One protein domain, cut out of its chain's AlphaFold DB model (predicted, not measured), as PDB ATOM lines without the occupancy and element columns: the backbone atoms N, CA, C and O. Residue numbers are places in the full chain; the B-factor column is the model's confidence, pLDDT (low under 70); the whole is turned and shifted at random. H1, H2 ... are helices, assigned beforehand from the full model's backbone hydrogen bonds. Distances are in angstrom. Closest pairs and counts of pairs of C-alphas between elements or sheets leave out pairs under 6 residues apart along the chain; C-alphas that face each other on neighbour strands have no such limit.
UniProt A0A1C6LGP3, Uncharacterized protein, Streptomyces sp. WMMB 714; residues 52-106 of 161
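Overview. This is residues 52 to 106 of the 161 residues of an uncharacterized protein of Streptomyces sp. WMMB 714 (UniProt A0A1C6LGP3). The longest helix, H4, runs along one side of a small helical body, with the shorter H1 beside it and pointing the same way. H2 packs crosswise on H1, and H3 runs from near the end of H2 toward the start of H4, giving an open C of H2, H3 and H4 partly round H1. The printed part has 55 residues with four named helices, H1 to H4 along the chain, and no named strand; its class is all helix. It is compact, with a radius of gyration of the C-alphas of 10.7 A and spans of 31 by 24 by 15 A.

Arrangement. H4, residues 87 to 105, touches H1, residues 52 to 61, at a shallow tilt of 9 degrees, the same way; their closest C-alphas, of Val 100 and Arg 60, are 6.8 A apart. H1 touches H2, residues 66 to 72, about perpendicular at 77 degrees, with the C-alphas of Ala 58 and Ala 69 closest at 4.8 A. H2 touches H3, residues 77 to 83, only just about perpendicular at 71 degrees; the closest C-alphas, of Ala 70 and Val 77, are 5.4 A apart. H3 and H4 are close but not clearly touching, 6.6 A between the closest C-alphas, of Trp 83 and Tyr 89, at a steep tilt of 54 degrees, opposite ways. H2 and H4 are apart; H1 and H3 are only just apart, closest 8.2 A. The helix packing is only just mostly crossed, 1 of 3 touching pairs being at a shallow tilt. In H1, H2 and H4 every O i to N i+4 pair is within hydrogen-bond range; in H3 0 of 3 are, beside 3 of 4 O i to N i+3 pairs.

Along the chain. H4 measures 26.6 A from C-alpha 87 at (32.939, 16.836, 51.371) to C-alpha 105 at (20.125, -4.953, 43.008). H1 begins at C-alpha 52, (40.579, 10.708, 42.675), and measures 14.3 A; H3 measures 10.5 A and H2 9.7 A.

Size, cuts and confidence. The two farthest C-alphas, of Glu 82 and Arg 106, are 31.8 A apart. The printed part has no cut, and its three links are tight. Mean pLDDT of the printed part is 94.2, and no printed residue is under 70.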
ATOM      1  N   ARG A  52      41.908  11.061  42.144       96.75
ATOM      2  CA  ARG A  52      40.579  10.708  42.675       96.75
ATOM      3  C   ARG A  52      39.664  10.159  41.581       96.75
ATOM      4  O   ARG A  52      38.939   9.197  41.819       96.75
ATOM      5  N   HIS A  53      39.719  10.720  40.374       96.88
ATOM      6  CA  HIS A  53      38.932  10.243  39.240       96.88
ATOM      7  C   HIS A  53      39.341   8.837  38.773       96.88
ATOM      8  O   HIS A  53      38.465   8.015  38.485       96.88
ATOM      9  N   ASP A  54      40.642   8.532  38.743       96.50
ATOM     10  CA  ASP A  54      41.129   7.178  38.441       96.50
ATOM     11  C   ASP A  54      40.610   6.171  39.477       96.50
ATOM     12  O   ASP A  54      40.082   5.120  39.107       96.50
ATOM     13  N   PHE A  55      40.665   6.521  40.769       97.00
ATOM     14  CA  PHE A  55      40.124   5.674  41.833       97.00
ATOM     15  C   PHE A  55      38.610   5.463  41.708       97.00
ATOM     16  O   PHE A  55      38.158   4.323  41.750       97.00
ATOM     17  N   LEU A  56      37.811   6.516  41.493       97.19
ATOM     18  CA  LEU A  56      36.359   6.381  41.297       97.19
ATOM     19  C   LEU A  56      36.031   5.525  40.060       97.19
ATOM     20  O   LEU A  56      35.084   4.732  40.063       97.19
ATOM     21  N   THR A  57      36.833   5.639  39.000       97.19
ATOM     22  CA  THR A  57      36.707   4.794  37.807       97.19
ATOM     23  C   THR A  57      36.990   3.329  38.138       97.19
ATOM     24  O   THR A  57      36.209   2.456  37.746       97.19
ATOM     25  N   ALA A  58      38.054   3.054  38.896       96.50
ATOM     26  CA  ALA A  58      38.375   1.715  39.375       96.50
ATOM     27  C   ALA A  58      37.267   1.162  40.284       96.50
ATOM     28  O   ALA A  58      36.785   0.060  40.035       96.50
ATOM     29  N   LEU A  59      36.771   1.961  41.233       96.94
ATOM     30  CA  LEU A  59      35.696   1.606  42.164       96.94
ATOM     31  C   LEU A  59      34.415   1.181  41.438       96.94
ATOM     32  O   LEU A  59      33.752   0.216  41.817       96.94
ATOM     33  N   ARG A  60      34.082   1.851  40.332       96.94
ATOM     34  CA  ARG A  60      32.969   1.444  39.463       96.94
ATOM     35  C   ARG A  60      33.212   0.096  38.775       96.94
ATOM     36  O   ARG A  60      32.260  -0.663  38.548       96.94
ATOM     37  N   GLY A  61      34.453  -0.150  38.360       95.88
ATOM     38  CA  GLY A  61      34.891  -1.373  37.689       95.88
ATOM     39  C   GLY A  61      34.955  -2.584  38.621       95.88
ATOM     40  O   GLY A  61      34.737  -3.702  38.163       95.88
ATOM     41  N   THR A  62      35.179  -2.353  39.913       96.38
ATOM     42  CA  THR A  62      35.290  -3.372  40.967       96.38
ATOM     43  C   THR A  62      34.004  -3.546  41.774       96.38
ATOM     44  O   THR A  62      34.033  -4.068  42.883       96.38
ATOM     45  N   ASP A  63      32.864  -3.100  41.239       95.94
ATOM     46  CA  ASP A  63      31.558  -3.204  41.903       95.94
ATOM     47  C   ASP A  63      31.535  -2.611  43.330       95.94
ATOM     48  O   ASP A  63      30.787  -3.069  44.192       95.94
ATOM     49  N   GLY A  64      32.297  -1.539  43.569       96.19
ATOM     50  CA  GLY A  64      32.329  -0.831  44.851       96.19
ATOM     51  C   GLY A  64      33.323  -1.399  45.867       96.19
ATOM     52  O   GLY A  64      33.387  -0.894  46.986       96.19
ATOM     53  N   ASP A  65      34.112  -2.410  45.497       96.06
ATOM     54  CA  ASP A  65      35.206  -2.909  46.330       96.06
ATOM     55  C   ASP A  65      36.357  -1.891  46.352       96.06
ATOM     56  O   ASP A  65      37.068  -1.708  45.355       96.06
ATOM     57  N   ARG A  66      36.511  -1.210  47.495       95.75
ATOM     58  CA  ARG A  66      37.523  -0.168  47.716       95.75
ATOM     59  C   ARG A  66      38.946  -0.712  47.749       95.75
ATOM     60  O   ARG A  66      39.836  -0.045  47.231       95.75
ATOM     61  N   GLU A  67      39.169  -1.886  48.334       95.19
ATOM     62  CA  GLU A  67      40.511  -2.476  48.412       95.19
ATOM     63  C   GLU A  67      40.985  -2.879  47.016       95.19
ATOM     64  O   GLU A  67      42.090  -2.525  46.602       95.19
ATOM     65  N   LEU A  68      40.113  -3.538  46.247       95.38
ATOM     66  CA  LEU A  68      40.422  -3.915  44.871       95.38
ATOM     67  C   LEU A  68      40.588  -2.689  43.965       95.38
ATOM     68  O   LEU A  68      41.462  -2.685  43.095       95.38
ATOM     69  N   ALA A  69      39.783  -1.639  44.167       96.31
ATOM     70  CA  ALA A  69      39.923  -0.381  43.438       96.31
ATOM     71  C   ALA A  69      41.262   0.299  43.736       96.31
ATOM     72  O   ALA A  69      41.969   0.668  42.802       96.31
ATOM     73  N   ALA A  70      41.631   0.418  45.016       95.25
ATOM     74  CA  ALA A  70      42.900   1.002  45.441       95.25
ATOM     75  C   ALA A  70      44.080   0.227  44.842       95.25
ATOM     76  O   ALA A  70      44.955   0.822  44.217       95.25
ATOM     77  N   TRP A  71      44.044  -1.107  44.915       94.38
ATOM     78  CA  TRP A  71      45.051  -1.963  44.291       94.38
ATOM     79  C   TRP A  71      45.162  -1.734  42.776       94.38
ATOM     80  O   TRP A  71      46.269  -1.619  42.248       94.38
ATOM     81  N   ALA A  72      44.031  -1.612  42.072       94.31
ATOM     82  CA  ALA A  72      43.999  -1.431  40.620       94.31
ATOM     83  C   ALA A  72      44.647  -0.117  40.146       94.31
ATOM     84  O   ALA A  72      45.158  -0.064  39.026       94.31
ATOM     85  N   VAL A  73      44.648   0.920  40.987       93.94
ATOM     86  CA  VAL A  73      45.292   2.217  40.708       93.94
ATOM     87  C   VAL A  73      46.557   2.453  41.541       93.94
ATOM     88  O   VAL A  73      47.047   3.574  41.610       93.94
ATOM     89  N   VAL A  74      47.122   1.389  42.125       92.44
ATOM     90  CA  VAL A  74      48.382   1.421  42.890       92.44
ATOM     91  C   VAL A  74      48.334   2.445  44.039       92.44
ATOM     92  O   VAL A  74      49.265   3.217  44.262       92.44
ATOM     93  N   LEU A  75      47.220   2.453  44.768       91.19
ATOM     94  CA  LEU A  75      47.001   3.267  45.959       91.19
ATOM     95  C   LEU A  75      47.026   2.410  47.217       91.19
ATOM     96  O   LEU A  75      46.583   1.260  47.199       91.19
ATOM     97  N   ASP A  76      47.466   3.006  48.324       89.12
ATOM     98  CA  ASP A  76      47.091   2.497  49.635       89.12
ATOM     99  C   ASP A  76      45.622   2.869  49.883       89.12
ATOM    100  O   ASP A  76      45.199   4.002  49.646       89.12
ATOM    101  N   VAL A  77      44.814   1.917  50.350       84.69
ATOM    102  CA  VAL A  77      43.412   2.191  50.685       84.69
ATOM    103  C   VAL A  77      43.306   3.254  51.783       84.69
ATOM    104  O   VAL A  77      42.347   4.024  51.796       84.69
ATOM    105  N   LEU A  78      44.305   3.363  52.665       87.06
ATOM    106  CA  LEU A  78      44.349   4.384  53.710       87.06
ATOM    107  C   LEU A  78      44.476   5.803  53.140       87.06
ATOM    108  O   LEU A  78      43.881   6.719  53.707       87.06
ATOM    109  N   ASP A  79      45.118   5.982  51.980       85.19
ATOM    110  CA  ASP A  79      45.195   7.285  51.298       85.19
ATOM    111  C   ASP A  79      43.792   7.810  50.936       85.19
ATOM    112  O   ASP A  79      43.544   9.017  50.899       85.19
ATOM    113  N   THR A  80      42.834   6.905  50.698       86.12
ATOM    114  CA  THR A  80      41.452   7.269  50.346       86.12
ATOM    115  C   THR A  80      40.646   7.764  51.547       86.12
ATOM    116  O   THR A  80      39.686   8.517  51.376       86.12
ATOM    117  N   VAL A  81      41.047   7.399  52.772       89.50
ATOM    118  CA  VAL A  81      40.381   7.843  54.006       89.50
ATOM    119  C   VAL A  81      40.556   9.346  54.192       89.50
ATOM    120  O   VAL A  81      39.611  10.033  54.574       89.50
ATOM    121  N   GLU A  82      41.729   9.883  53.860       90.88
ATOM    122  CA  GLU A  82      41.966  11.326  53.901       90.88
ATOM    123  C   GLU A  82      41.110  12.070  52.873       90.88
ATOM    124  O   GLU A  82      40.637  13.176  53.134       90.88
ATOM    125  N   TRP A  83      40.845  11.465  51.710       94.06
ATOM    126  CA  TRP A  83      39.993  12.086  50.695       94.06
ATOM    127  C   TRP A  83      38.543  12.213  51.145       94.06
ATOM    128  O   TRP A  83      37.881  13.166  50.748       94.06
ATOM    129  N   LEU A  84      38.065  11.317  52.009       93.31
ATOM    130  CA  LEU A  84      36.724  11.401  52.591       93.31
ATOM    131  C   LEU A  84      36.535  12.605  53.524       93.31
ATOM    132  O   LEU A  84      35.395  12.974  53.804       93.31
ATOM    133  N   ALA A  85      37.618  13.237  53.987       93.62
ATOM    134  CA  ALA A  85      37.528  14.500  54.716       93.62
ATOM    135  C   ALA A  85      37.125  15.677  53.806       93.62
ATOM    136  O   ALA A  85      36.642  16.696  54.300       93.62
ATOM    137  N   ASP A  86      37.297  15.545  52.485       95.06
ATOM    138  CA  ASP A  86      36.785  16.496  51.503       95.06
ATOM    139  C   ASP A  86      35.306  16.187  51.191       95.06
ATOM    140  O   ASP A  86      35.002  15.142  50.601       95.06
ATOM    141  N   PRO A  87      34.366  17.087  51.542       96.31
ATOM    142  CA  PRO A  87      32.939  16.836  51.371       96.31
ATOM    143  C   PRO A  87      32.520  16.696  49.903       96.31
ATOM    144  O   PRO A  87      31.534  16.014  49.624       96.31
ATOM    145  N   VAL A  88      33.246  17.315  48.964       95.25
ATOM    146  CA  VAL A  88      32.939  17.209  47.530       95.25
ATOM    147  C   VAL A  88      33.233  15.793  47.052       95.25
ATOM    148  O   VAL A  88      32.364  15.142  46.474       95.25
ATOM    149  N   TYR A  89      34.423  15.281  47.367       96.25
ATOM    150  CA  TYR A  89      34.809  13.919  47.007       96.25
ATOM    151  C   TYR A  89      33.930  12.868  47.702       96.25
ATOM    152  O   TYR A  89      33.462  11.930  47.055       96.25
ATOM    153  N   ALA A  90      33.651  13.041  48.997       96.94
ATOM    154  CA  ALA A  90      32.793  12.120  49.742       96.94
ATOM    155  C   ALA A  90      31.384  12.016  49.128       96.94
ATOM    156  O   ALA A  90      30.820  10.922  49.041       96.94
ATOM    157  N   ALA A  91      30.822  13.136  48.659       96.75
ATOM    158  CA  ALA A  91      29.535  13.147  47.972       96.75
ATOM    159  C   ALA A  91      29.589  12.422  46.614       96.75
ATOM    160  O   ALA A  91      28.680  11.652  46.298       96.75
ATOM    161  N   GLU A  92      30.648  12.624  45.827       97.19
ATOM    162  CA  GLU A  92      30.845  11.932  44.546       97.19
ATOM    163  C   GLU A  92      30.957  10.413  44.721       97.19
ATOM    164  O   GLU A  92      30.280   9.653  44.020       97.19
ATOM    165  N   GLU A  93      31.763   9.958  45.683       97.50
ATOM    166  CA  GLU A  93      31.909   8.531  45.973       97.50
ATOM    167  C   GLU A  93      30.587   7.923  46.465       97.50
ATOM    168  O   GLU A  93      30.184   6.860  45.993       97.50
ATOM    169  N   ALA A  94      29.859   8.610  47.352       97.44
ATOM    170  CA  ALA A  94      28.562   8.144  47.845       97.44
ATOM    171  C   ALA A  94      27.525   7.986  46.717       97.44
ATOM    172  O   ALA A  94      26.796   6.987  46.672       97.44
ATOM    173  N   LEU A  95      27.475   8.937  45.778       97.94
ATOM    174  CA  LEU A  95      26.621   8.842  44.589       97.94
ATOM    175  C   LEU A  95      27.013   7.649  43.711       97.94
ATOM    176  O   LEU A  95      26.141   6.901  43.257       97.94
ATOM    177  N   LEU A  96      28.314   7.433  43.500       97.69
ATOM    178  CA  LEU A  96      28.803   6.297  42.724       97.69
ATOM    179  C   LEU A  96      28.441   4.960  43.381       97.69
ATOM    180  O   LEU A  96      27.916   4.074  42.705       97.69
ATOM    181  N   LEU A  97      28.691   4.811  44.683       97.12
ATOM    182  CA  LEU A  97      28.390   3.589  45.433       97.12
ATOM    183  C   LEU A  97      26.888   3.292  45.446       97.12
ATOM    184  O   LEU A  97      26.490   2.137  45.292       97.12
ATOM    185  N   THR A  98      26.049   4.327  45.523       97.75
ATOM    186  CA  THR A  98      24.593   4.187  45.367       97.75
ATOM    187  C   THR A  98      24.246   3.628  43.985       97.75
ATOM    188  O   THR A  98      23.535   2.630  43.883       97.75
ATOM    189  N   ALA A  99      24.813   4.190  42.913       96.06
ATOM    190  CA  ALA A  99      24.582   3.710  41.549       96.06
ATOM    191  C   ALA A  99      25.090   2.270  41.319       96.06
ATOM    192  O   ALA A  99      24.466   1.491  40.589       96.06
ATOM    193  N   VAL A 100      26.211   1.893  41.940       95.50
ATOM    194  CA  VAL A 100      26.742   0.522  41.921       95.50
ATOM    195  C   VAL A 100      25.795  -0.438  42.645       95.50
ATOM    196  O   VAL A 100      25.447  -1.478  42.084       95.50
ATOM    197  N   ALA A 101      25.314  -0.074  43.836       94.31
ATOM    198  CA  ALA A 101      24.365  -0.875  44.604       94.31
ATOM    199  C   ALA A 101      23.028  -1.047  43.863       94.31
ATOM    200  O   ALA A 101      22.497  -2.156  43.784       94.31
ATOM    201  N   GLU A 102      22.508   0.015  43.244       94.25
ATOM    202  CA  GLU A 102      21.322  -0.050  42.385       94.25
ATOM    203  C   GLU A 102      21.534  -0.963  41.175       94.25
ATOM    204  O   GLU A 102      20.653  -1.739  40.802       94.25
ATOM    205  N   ARG A 103      22.708  -0.901  40.537       90.06
ATOM    206  CA  ARG A 103      23.046  -1.805  39.432       90.06
ATOM    207  C   ARG A 103      23.077  -3.260  39.898       90.06
ATOM    208  O   ARG A 103      22.589  -4.122  39.169       90.06
ATOM    209  N   ALA A 104      23.642  -3.523  41.074       88.69
ATOM    210  CA  ALA A 104      23.741  -4.860  41.649       88.69
ATOM    211  C   ALA A 104      22.372  -5.419  42.080       88.69
ATOM    212  O   ALA A 104      22.129  -6.617  41.932       88.69
ATOM    213  N   SER A 105      21.468  -4.561  42.566       88.38
ATOM    214  CA  SER A 105      20.125  -4.953  43.008       88.38
ATOM    215  C   SER A 105      19.121  -5.109  41.866       88.38
ATOM    216  O   SER A 105      18.109  -5.798  42.029       88.38
ATOM    217  N   ARG A 106      19.387  -4.518  40.690       85.75
ATOM    218  CA  ARG A 106      18.528  -4.696  39.514       85.75
ATOM    219  C   ARG A 106      18.386  -6.186  39.202       85.75
ATOM    220  O   ARG A 106      19.391  -6.857  38.942       85.75
TER     221      ARG A 106